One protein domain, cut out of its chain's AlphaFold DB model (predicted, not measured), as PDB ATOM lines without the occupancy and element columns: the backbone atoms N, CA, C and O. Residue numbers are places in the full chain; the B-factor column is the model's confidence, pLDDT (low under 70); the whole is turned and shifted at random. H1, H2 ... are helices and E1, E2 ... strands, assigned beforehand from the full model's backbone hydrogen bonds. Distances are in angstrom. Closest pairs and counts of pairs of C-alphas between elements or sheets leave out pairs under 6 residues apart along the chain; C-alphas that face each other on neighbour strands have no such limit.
ATOM      1  N   THR A  52      84.321 119.231 111.470       91.19
ATOM      2  CA  THR A  52      85.610 119.861 111.777       91.19
ATOM      3  C   THR A  52      85.422 121.359 112.014       91.19
ATOM      4  O   THR A  52      84.703 122.038 111.281       91.19
ATOM      5  N   SER A  53      86.084 121.898 113.039       93.75
ATOM      6  CA  SER A  53      86.123 123.340 113.275       93.75
ATOM      7  C   SER A  53      87.032 124.008 112.243       93.75
ATOM      8  O   SER A  53      88.254 123.879 112.307       93.75
ATOM      9  N   LEU A  54      86.443 124.745 111.295       91.25
ATOM     10  CA  LEU A  54      87.209 125.480 110.280       91.25
ATOM     11  C   LEU A  54      88.171 126.491 110.923       91.25
ATOM     12  O   LEU A  54      89.307 126.627 110.488       91.25
ATOM     13  N   LEU A  55      87.738 127.174 111.987       92.38
ATOM     14  CA  LEU A  55      88.569 128.161 112.678       92.38
ATOM     15  C   LEU A  55      89.786 127.521 113.356       92.38
ATOM     16  O   LEU A  55      90.876 128.085 113.311       92.38
ATOM     17  N   GLU A  56      89.601 126.360 113.981       94.81
ATOM     18  CA  GLU A  56      90.690 125.626 114.630       94.81
ATOM     19  C   GLU A  56      91.682 125.110 113.591       94.81
ATOM     20  O   GLU A  56      92.878 125.342 113.725       94.81
ATOM     21  N   HIS A  57      91.180 124.570 112.477       93.44
ATOM     22  CA  HIS A  57      92.020 124.152 111.362       93.44
ATOM     23  C   HIS A  57      92.823 125.316 110.746       93.44
ATOM     24  O   HIS A  57      94.015 125.178 110.467       93.44
ATOM     25  N   ILE A  58      92.205 126.494 110.579       93.75
ATOM     26  CA  ILE A  58      92.907 127.714 110.144       93.75
ATOM     27  C   ILE A  58      93.989 128.096 111.159       93.75
ATOM     28  O   ILE A  58      95.103 128.445 110.769       93.75
ATOM     29  N   ALA A  59      93.680 128.043 112.457       96.00
ATOM     30  CA  ALA A  59      94.626 128.393 113.508       96.00
ATOM     31  C   ALA A  59      95.835 127.445 113.533       96.00
ATOM     32  O   ALA A  59      96.967 127.924 113.629       96.00
ATOM     33  N   GLU A  60      95.606 126.137 113.404       95.62
ATOM     34  CA  GLU A  60      96.642 125.104 113.286       95.62
ATOM     35  C   GLU A  60      97.532 125.359 112.065       95.62
ATOM     36  O   GLU A  60      98.736 125.584 112.209       95.62
ATOM     37  N   THR A  61      96.926 125.464 110.880       95.94
ATOM     38  CA  THR A  61      97.631 125.723 109.613       95.94
ATOM     39  C   THR A  61      98.446 127.019 109.676       95.94
ATOM     40  O   THR A  61      99.564 127.106 109.164       95.94
ATOM     41  N   TYR A  62      97.925 128.046 110.352       96.50
ATOM     42  CA  TYR A  62      98.637 129.305 110.549       96.50
ATOM     43  C   TYR A  62      99.845 129.170 111.490       96.50
ATOM     44  O   TYR A  62     100.873 129.819 111.258       96.50
ATOM     45  N   GLN A  63      99.778 128.333 112.533       98.00
ATOM     46  CA  GLN A  63     100.961 128.049 113.353       98.00
ATOM     47  C   GLN A  63     102.034 127.312 112.551       98.00
ATOM     48  O   GLN A  63     103.209 127.677 112.656       98.00
ATOM     49  N   ASP A  64     101.646 126.359 111.706       97.38
ATOM     50  CA  ASP A  64     102.581 125.650 110.829       97.38
ATOM     51  C   ASP A  64     103.248 126.609 109.837       97.38
ATOM     52  O   ASP A  64     104.475 126.624 109.696       97.38
ATOM     53  N   ALA A  65     102.474 127.512 109.227       97.44
ATOM     54  CA  ALA A  65     103.012 128.552 108.354       97.44
ATOM     55  C   ALA A  65     104.039 129.432 109.090       97.44
ATOM     56  O   ALA A  65     105.140 129.677 108.590       97.44
ATOM     57  N   LYS A  66     103.733 129.866 110.319       97.75
ATOM     58  CA  LYS A  66     104.681 130.626 111.150       97.75
ATOM     59  C   LYS A  66     105.935 129.825 111.496       97.75
ATOM     60  O   LYS A  66     107.024 130.402 111.560       97.75
ATOM     61  N   PHE A  67     105.804 128.524 111.737       96.94
ATOM     62  CA  PHE A  67     106.942 127.648 111.989       96.94
ATOM     63  C   PHE A  67     107.878 127.598 110.773       96.94
ATOM     64  O   PHE A  67     109.077 127.867 110.922       96.94
ATOM     65  N   TYR A  68     107.344 127.353 109.571       95.94
ATOM     66  CA  TYR A  68     108.136 127.378 108.337       95.94
ATOM     67  C   TYR A  68     108.781 128.745 108.102       95.94
ATOM     68  O   TYR A  68     109.961 128.804 107.754       95.94
ATOM     69  N   TRP A  69     108.068 129.842 108.383       97.31
ATOM     70  CA  TRP A  69     108.613 131.200 108.260       97.31
ATOM     71  C   TRP A  69     109.843 131.378 109.130       97.31
ATOM     72  O   TRP A  69     110.896 131.807 108.661       97.31
ATOM     73  N   LYS A  70     109.720 131.009 110.406       97.75
ATOM     74  CA  LYS A  70     110.809 131.122 111.369       97.75
ATOM     75  C   LYS A  70     112.021 130.313 110.914       97.75
ATOM     76  O   LYS A  70     113.136 130.825 110.944       97.75
ATOM     77  N   LYS A  71     111.815 129.079 110.445       96.44
ATOM     78  CA  LYS A  71     112.901 128.221 109.951       96.44
ATOM     79  C   LYS A  71     113.556 128.741 108.683       96.44
ATOM     80  O   LYS A  71     114.780 128.679 108.568       96.44
ATOM     81  N   PHE A  72     112.772 129.278 107.761       96.88
ATOM     82  CA  PHE A  72     113.295 129.950 106.584       96.88
ATOM     83  C   PHE A  72     114.141 131.167 106.975       96.88
ATOM     84  O   PHE A  72     115.280 131.263 106.528       96.88
ATOM     85  N   ARG A  73     113.642 132.037 107.861       97.06
ATOM     86  CA  ARG A  73     114.378 133.205 108.364       97.06
ATOM     87  C   ARG A  73     115.695 132.818 109.033       97.06
ATOM     88  O   ARG A  73     116.734 133.330 108.641       97.06
ATOM     89  N   GLU A  74     115.668 131.851 109.951       96.56
ATOM     90  CA  GLU A  74     116.871 131.328 110.618       96.56
ATOM     91  C   GLU A  74     117.921 130.804 109.625       96.56
ATOM     92  O   GLU A  74     119.118 130.873 109.903       96.56
ATOM     93  N   ALA A  75     117.487 130.231 108.500       94.81
ATOM     94  CA  ALA A  75     118.380 129.743 107.457       94.81
ATOM     95  C   ALA A  75     118.883 130.871 106.548       94.81
ATOM     96  O   ALA A  75     120.048 130.862 106.164       94.81
ATOM     97  N   LEU A  76     118.018 131.833 106.228       94.88
ATOM     98  CA  LEU A  76     118.340 132.988 105.398       94.88
ATOM     99  C   LEU A  76     119.376 133.882 106.080       94.88
ATOM    100  O   LEU A  76     120.315 134.328 105.436       94.88
ATOM    101  N   ASP A  77     119.257 134.079 107.392       94.75
ATOM    102  CA  ASP A  77     120.190 134.904 108.163       94.75
ATOM    103  C   ASP A  77     121.602 134.278 108.253       94.75
ATOM    104  O   ASP A  77     122.567 134.964 108.580       94.75
ATOM    105  N   ARG A  78     121.748 132.976 107.957       94.62
ATOM    106  CA  ARG A  78     123.046 132.271 107.893       94.62
ATOM    107  C   ARG A  78     123.623 132.208 106.483       94.62
ATOM    108  O   ARG A  78     124.683 131.612 106.293       94.62
ATOM    109  N   LEU A  79     122.902 132.732 105.497       93.88
ATOM    110  CA  LEU A  79     123.284 132.619 104.104       93.88
ATOM    111  C   LEU A  79     124.508 133.513 103.824       93.88
ATOM    112  O   LEU A  79     124.524 134.668 104.263       93.88
ATOM    113  N   PRO A  80     125.532 133.018 103.107       92.75
ATOM    114  CA  PRO A  80     126.650 133.852 102.688       92.75
ATOM    115  C   PRO A  80     126.173 135.041 101.836       92.75
ATOM    116  O   PRO A  80     125.243 134.870 101.044       92.75
ATOM    117  N   PRO A  81     126.828 136.216 101.913       86.00
ATOM    118  CA  PRO A  81     126.429 137.406 101.149       86.00
ATOM    119  C   PRO A  81     126.364 137.194  99.629       86.00
ATOM    120  O   PRO A  81     125.592 137.858  98.942       86.00
ATOM    121  N   GLU A  82     127.156 136.254  99.112       89.75
ATOM    122  CA  GLU A  82     127.271 135.965  97.677       89.75
ATOM    123  C   GLU A  82     126.155 135.054  97.144       89.75
ATOM    124  O   GLU A  82     125.977 134.899  95.932       89.75
ATOM    125  N   GLU A  83     125.381 134.437  98.036       89.12
ATOM    126  CA  GLU A  83     124.277 133.566  97.664       89.12
ATOM    127  C   GLU A  83     122.954 134.339  97.616       89.12
ATOM    128  O   GLU A  83     122.528 134.977  98.573       89.12
ATOM    129  N   ARG A  84     122.230 134.226  96.495       86.19
ATOM    130  CA  ARG A  84     120.948 134.930  96.283       86.19
ATOM    131  C   ARG A  84     119.778 134.379  97.108       86.19
ATOM    132  O   ARG A  84     118.710 134.981  97.128       86.19
ATOM    133  N   GLY A  85     119.920 133.193  97.702       90.31
ATOM    134  CA  GLY A  85     118.875 132.556  98.513       90.31
ATOM    135  C   GLY A  85     117.644 132.082  97.734       90.31
ATOM    136  O   GLY A  85     116.663 131.672  98.343       90.31
ATOM    137  N   THR A  86     117.661 132.102  96.396       89.25
ATOM    138  CA  THR A  86     116.486 131.780  95.567       89.25
ATOM    139  C   THR A  86     115.962 130.366  95.821       89.25
ATOM    140  O   THR A  86     114.776 130.196  96.099       89.25
ATOM    141  N   SER A  87     116.838 129.356  95.790       89.31
ATOM    142  CA  SER A  87     116.453 127.971  96.098       89.31
ATOM    143  C   SER A  87     116.042 127.816  97.560       89.31
ATOM    144  O   SER A  87     115.072 127.131  97.847       89.31
ATOM    145  N   LEU A  88     116.708 128.515  98.486       92.94
ATOM    146  CA  LEU A  88     116.355 128.485  99.906       92.94
ATOM    147  C   LEU A  88     114.927 128.997 100.146       92.94
ATOM    148  O   LEU A  88     114.139 128.320 100.803       92.94
ATOM    149  N   THR A  89     114.583 130.162  99.593       92.38
ATOM    150  CA  THR A  89     113.238 130.752  99.688       92.38
ATOM    151  C   THR A  89     112.196 129.850  99.051       92.38
ATOM    152  O   THR A  89     111.121 129.635  99.604       92.38
ATOM    153  N   ARG A  90     112.506 129.278  97.891       91.88
ATOM    154  CA  ARG A  90     111.583 128.379  97.209       91.88
ATOM    155  C   ARG A  90     111.338 127.105  98.020       91.88
ATOM    156  O   ARG A  90     110.193 126.789  98.324       91.88
ATOM    157  N   ASP A  91     112.405 126.425  98.413       91.56
ATOM    158  CA  ASP A  91     112.341 125.062  98.937       91.56
ATOM    159  C   ASP A  91     111.971 125.028 100.428       91.56
ATOM    160  O   ASP A  91     111.325 124.086 100.880       91.56
ATOM    161  N   ARG A  92     112.344 126.055 101.209       93.62
ATOM    162  CA  ARG A  92     112.061 126.111 102.658       93.62
ATOM    163  C   ARG A  92     110.893 126.998 103.055       93.62
ATOM    164  O   ARG A  92     110.473 126.926 104.207       93.62
ATOM    165  N   TRP A  93     110.394 127.832 102.149       94.06
ATOM    166  CA  TRP A  93     109.282 128.733 102.440       94.06
ATOM    167  C   TRP A  93     108.121 128.543 101.474       94.06
ATOM    168  O   TRP A  93     107.063 128.093 101.900       94.06
ATOM    169  N   ILE A  94     108.319 128.822 100.184       93.75
ATOM    170  CA  ILE A  94     107.215 128.845  99.215       93.75
ATOM    171  C   ILE A  94     106.568 127.469  99.052       93.75
ATOM    172  O   ILE A  94     105.347 127.375  99.134       93.75
ATOM    173  N   ILE A  95     107.364 126.413  98.849       92.88
ATOM    174  CA  ILE A  95     106.825 125.062  98.655       92.88
ATOM    175  C   ILE A  95     106.049 124.597  99.901       92.88
ATOM    176  O   ILE A  95     104.862 124.311  99.754       92.88
ATOM    177  N   PRO A  96     106.625 124.594 101.125       94.56
ATOM    178  CA  PRO A  96     105.886 124.189 102.322       94.56
ATOM    179  C   PRO A  96     104.632 125.027 102.580       94.56
ATOM    180  O   PRO A  96     103.584 124.480 102.902       94.56
ATOM    181  N   PHE A  97     104.717 126.349 102.407       94.88
ATOM    182  CA  PHE A  97     103.587 127.245 102.640       94.88
ATOM    183  C   PHE A  97     102.426 126.976 101.678       94.88
ATOM    184  O   PHE A  97     101.279 126.905 102.105       94.88
ATOM    185  N   LEU A  98     102.703 126.793 100.387       93.56
ATOM    186  CA  LEU A  98     101.654 126.482  99.417       93.56
ATOM    187  C   LEU A  98     101.100 125.065  99.616       93.56
ATOM    188  O   LEU A  98      99.897 124.867  99.465       93.56
ATOM    189  N   SER A  99     101.924 124.104 100.043       92.62
ATOM    190  CA  SER A  99     101.437 122.779 100.447       92.62
ATOM    191  C   SER A  99     100.460 122.833 101.623       92.62
ATOM    192  O   SER A  99      99.464 122.117 101.593       92.62
ATOM    193  N   LEU A 100     100.675 123.712 102.610       93.44
ATOM    194  CA  LEU A 100      99.715 123.925 103.705       93.44
ATOM    195  C   LEU A 100      98.349 124.421 103.214       93.44
ATOM    196  O   LEU A 100      97.329 124.132 103.826       93.44
ATOM    197  N   LEU A 101      98.322 125.149 102.097       90.50
ATOM    198  CA  LEU A 101      97.090 125.623 101.467       90.50
ATOM    199  C   LEU A 101      96.467 124.580 100.518       90.50
ATOM    200  O   LEU A 101      95.542 124.905  99.779       90.50
ATOM    201  N   GLY A 102      96.983 123.346 100.508       88.44
ATOM    202  CA  GLY A 102      96.482 122.249  99.679       88.44
ATOM    203  C   GLY A 102      96.990 122.255  98.235       88.44
ATOM    204  O   GLY A 102      96.478 121.502  97.409       88.44
ATOM    205  N   TYR A 103      97.990 123.078  97.898       89.69
ATOM    206  CA  TYR A 103      98.574 123.051  96.558       89.69
ATOM    207  C   TYR A 103      99.546 121.885  96.394       89.69
ATOM    208  O   TYR A 103     100.574 121.792  97.071       89.69
ATOM    209  N   GLU A 104      99.274 121.056  95.390       87.81
ATOM    210  CA  GLU A 104     100.245 120.112  94.848       87.81
ATOM    211  C   GLU A 104     101.127 120.833  93.829       87.81
ATOM    212  O   GLU A 104     100.693 121.179  92.723       87.81
ATOM    213  N   LEU A 105     102.363 121.117  94.236       88.38
ATOM    214  CA  LEU A 105     103.321 121.842  93.417       88.38
ATOM    215  C   LEU A 105     104.179 120.879  92.605       88.38
ATOM    216  O   LEU A 105     104.904 120.054  93.158       88.38
ATOM    217  N   GLU A 106     104.170 121.056  91.290       85.38
ATOM    218  CA  GLU A 106     105.077 120.354  90.386       85.38
ATOM    219  C   GLU A 106     106.162 121.308  89.881       85.38
ATOM    220  O   GLU A 106     105.893 122.468  89.548       85.38
ATOM    221  N   HIS A 107     107.401 120.819  89.813       83.19
ATOM    222  CA  HIS A 107     108.513 121.575  89.247       83.19
ATOM    223  C   HIS A 107     108.374 121.680  87.726       83.19
ATOM    224  O   HIS A 107     108.224 120.675  87.028       83.19
ATOM    225  N   ASN A 108     108.516 122.893  87.199       83.69
ATOM    226  CA  ASN A 108     108.534 123.143  85.766       83.69
ATOM    227  C   ASN A 108     109.963 123.071  85.226       83.69
ATOM    228  O   ASN A 108     110.781 123.941  85.525       83.69
ATOM    229  N   PRO A 109     110.290 122.085  84.373       77.12
ATOM    230  CA  PRO A 109     111.637 121.958  83.829       77.12
ATOM    231  C   PRO A 109     111.967 123.014  82.763       77.12
ATOM    232  O   PRO A 109     113.126 123.138  82.378       77.12
ATOM    233  N   ARG A 110     110.970 123.733  82.226       79.94
ATOM    234  CA  ARG A 110     111.146 124.712  81.143       79.94
ATOM    235  C   ARG A 110     110.252 125.928  81.356       79.94
ATOM    236  O   ARG A 110     109.181 125.809  81.943       79.94
ATOM    237  N   ALA A 111     110.703 127.069  80.840       84.06
ATOM    238  CA  ALA A 111     109.912 128.291  80.789       84.06
ATOM    239  C   ALA A 111     108.654 128.103  79.927       84.06
ATOM    240  O   ALA A 111     108.652 127.322  78.971       84.06
ATOM    241  N   TYR A 112     107.600 128.843  80.260       82.50
ATOM    242  CA  TYR A 112     106.414 128.935  79.420       82.50
ATOM    243  C   TYR A 112     106.639 129.974  78.336       82.50
ATOM    244  O   TYR A 112     107.118 131.068  78.621       82.50
ATOM    245  N   VAL A 113     106.254 129.630  77.113       87.06
ATOM    246  CA  VAL A 113     106.199 130.572  75.998       87.06
ATOM    247  C   VAL A 113     104.729 130.855  75.730       87.06
ATOM    248  O   VAL A 113     103.967 129.928  75.444       87.06
ATOM    249  N   VAL A 114     104.324 132.112  75.884       85.19
ATOM    250  CA  VAL A 114     102.957 132.572  75.625       85.19
ATOM    251  C   VAL A 114     103.051 133.702  74.609       85.19
ATOM    252  O   VAL A 114     103.510 134.795  74.925       85.19
ATOM    253  N   GLY A 115     102.670 133.414  73.363       87.44
ATOM    254  CA  GLY A 115     102.958 134.314  72.246       87.44
ATOM    255  C   GLY A 115     104.469 134.458  72.043       87.44
ATOM    256  O   GLY A 115     105.159 133.458  71.854       87.44
ATOM    257  N   GLU A 116     104.968 135.692  72.104       90.44
ATOM    258  CA  GLU A 116     106.399 136.018  71.990       90.44
ATOM    259  C   GLU A 116     107.090 136.171  73.359       90.44
ATOM    260  O   GLU A 116     108.312 136.313  73.433       90.44
ATOM    261  N   GLU A 117     106.334 136.111  74.460       91.19
ATOM    262  CA  GLU A 117     106.862 136.306  75.810       91.19
ATOM    263  C   GLU A 117     107.273 134.981  76.462       91.19
ATOM    264  O   GLU A 117     106.589 133.957  76.361       91.19
ATOM    265  N   THR A 118     108.410 135.007  77.163       87.88
ATOM    266  CA  THR A 118     108.955 133.849  77.884       87.88
ATOM    267  C   THR A 118     108.897 134.078  79.390       87.88
ATOM    268  O   THR A 118     109.523 134.996  79.917       87.88
ATOM    269  N   PHE A 119     108.201 133.191  80.099       85.69
ATOM    270  CA  PHE A 119     107.999 133.250  81.544       85.69
ATOM    271  C   PHE A 119     108.730 132.111  82.257       85.69
ATOM    272  O   PHE A 119     108.389 130.931  82.122       85.69
ATOM    273  N   PHE A 120     109.715 132.460  83.085       83.94
ATOM    274  CA  PHE A 120     110.480 131.511  83.900       83.94
ATOM    275  C   PHE A 120     109.739 131.171  85.201       83.94
ATOM    276  O   PHE A 120     110.122 131.581  86.296       83.94
ATOM    277  N   ILE A 121     108.647 130.417  85.075       85.69
ATOM    278  CA  ILE A 121     107.837 129.967  86.213       85.69
ATOM    279  C   ILE A 121     108.411 128.656  86.748       85.69
ATOM    280  O   ILE A 121     108.337 127.635  86.074       85.69
ATOM    281  N   SER A 122     108.946 128.663  87.972       83.38
ATOM    282  CA  SER A 122     109.612 127.482  88.547       83.38
ATOM    283  C   SER A 122     108.667 126.345  88.958       83.38
ATOM    284  O   SER A 122     109.045 125.183  88.849       83.38
ATOM    285  N   HIS A 123     107.462 126.667  89.437       86.94
ATOM    286  CA  HIS A 123     106.489 125.699  89.948       86.94
ATOM    287  C   HIS A 123     105.072 126.079  89.537       86.94
ATOM    288  O   HIS A 123     104.763 127.250  89.318       86.94
ATOM    289  N   ARG A 124     104.213 125.070  89.454       84.44
ATOM    290  CA  ARG A 124     102.809 125.164  89.045       84.44
ATOM    291  C   ARG A 124     101.936 124.392  90.022       84.44
ATOM    292  O   ARG A 124     102.375 123.383  90.566       84.44
ATOM    293  N   ALA A 125     100.699 124.842  90.180       83.50
ATOM    294  CA  ALA A 125      99.662 124.075  90.851       83.50
ATOM    295  C   ALA A 125      99.063 123.043  89.882       83.50
ATOM    296  O   ALA A 125      98.591 123.408  88.801       83.50
ATOM    297  N   GLY A 126      99.079 121.766  90.271       71.62
ATOM    298  CA  GLY A 126      98.442 120.668  89.539       71.62
ATOM    299  C   GLY A 126      99.124 120.269  88.224       71.62
ATOM    300  O   GLY A 126     100.051 120.924  87.746       71.62
TER     301      GLY A 126
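What this domain is: This is residues 52 to 126 of the 136 residues of an uncharacterized protein of Candidatus Acetothermia bacterium (UniProt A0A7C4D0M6). A two-stranded ribbon, E1 with E4, sits by H2 of a helical hairpin, H1 and H2 side by side; a second ribbon, hairpin E2 and E3, makes the far end. Printed are 75 residues, ordered H1, H2, E1, E2, E3, E4, with both sheets antiparallel and the class mixed. The whole is loose, radius of gyration of the C-alphas 15.7 A, and flat, spanning 47 by 35 by 15 A.

How they stand to each other: E1, residues 105 to 107, and E4, residues 123 to 125, are antiparallel at 145 degrees, with N 106 and O 124 within hydrogen-bond range at 3.0 A. H2, residues 86 to 100, is near E4; its closest C-alphas to E1, Ile 95 and Leu 105, are 7.1 A apart. H1, residues 54 to 76, touches H2, closest C-alphas Phe 72 and Arg 92 at 5.6 A, in a shallow tilt of 10 degrees, opposite ways. E2, residues 112 to 114, and E3, residues 117 to 119, form an antiparallel hairpin, N 119 to O 112 within hydrogen-bond range at 2.8 A. Every O i to N i+4 pair is within range in H1, 9 of 11 in H2.

Where its parts are: H1 spans 32.4 A from C-alpha 54 at (87.209, 125.480, 110.280), H2 20.2 A. E4 ends at C-alpha 125, (99.662, 124.075, 90.851).

The domain as a whole: The farthest C-alphas, Ser 53 and Glu 116, are 47.7 A apart. The printed part has no cut, no link is long, and no printed residue is under 70 in pLDDT.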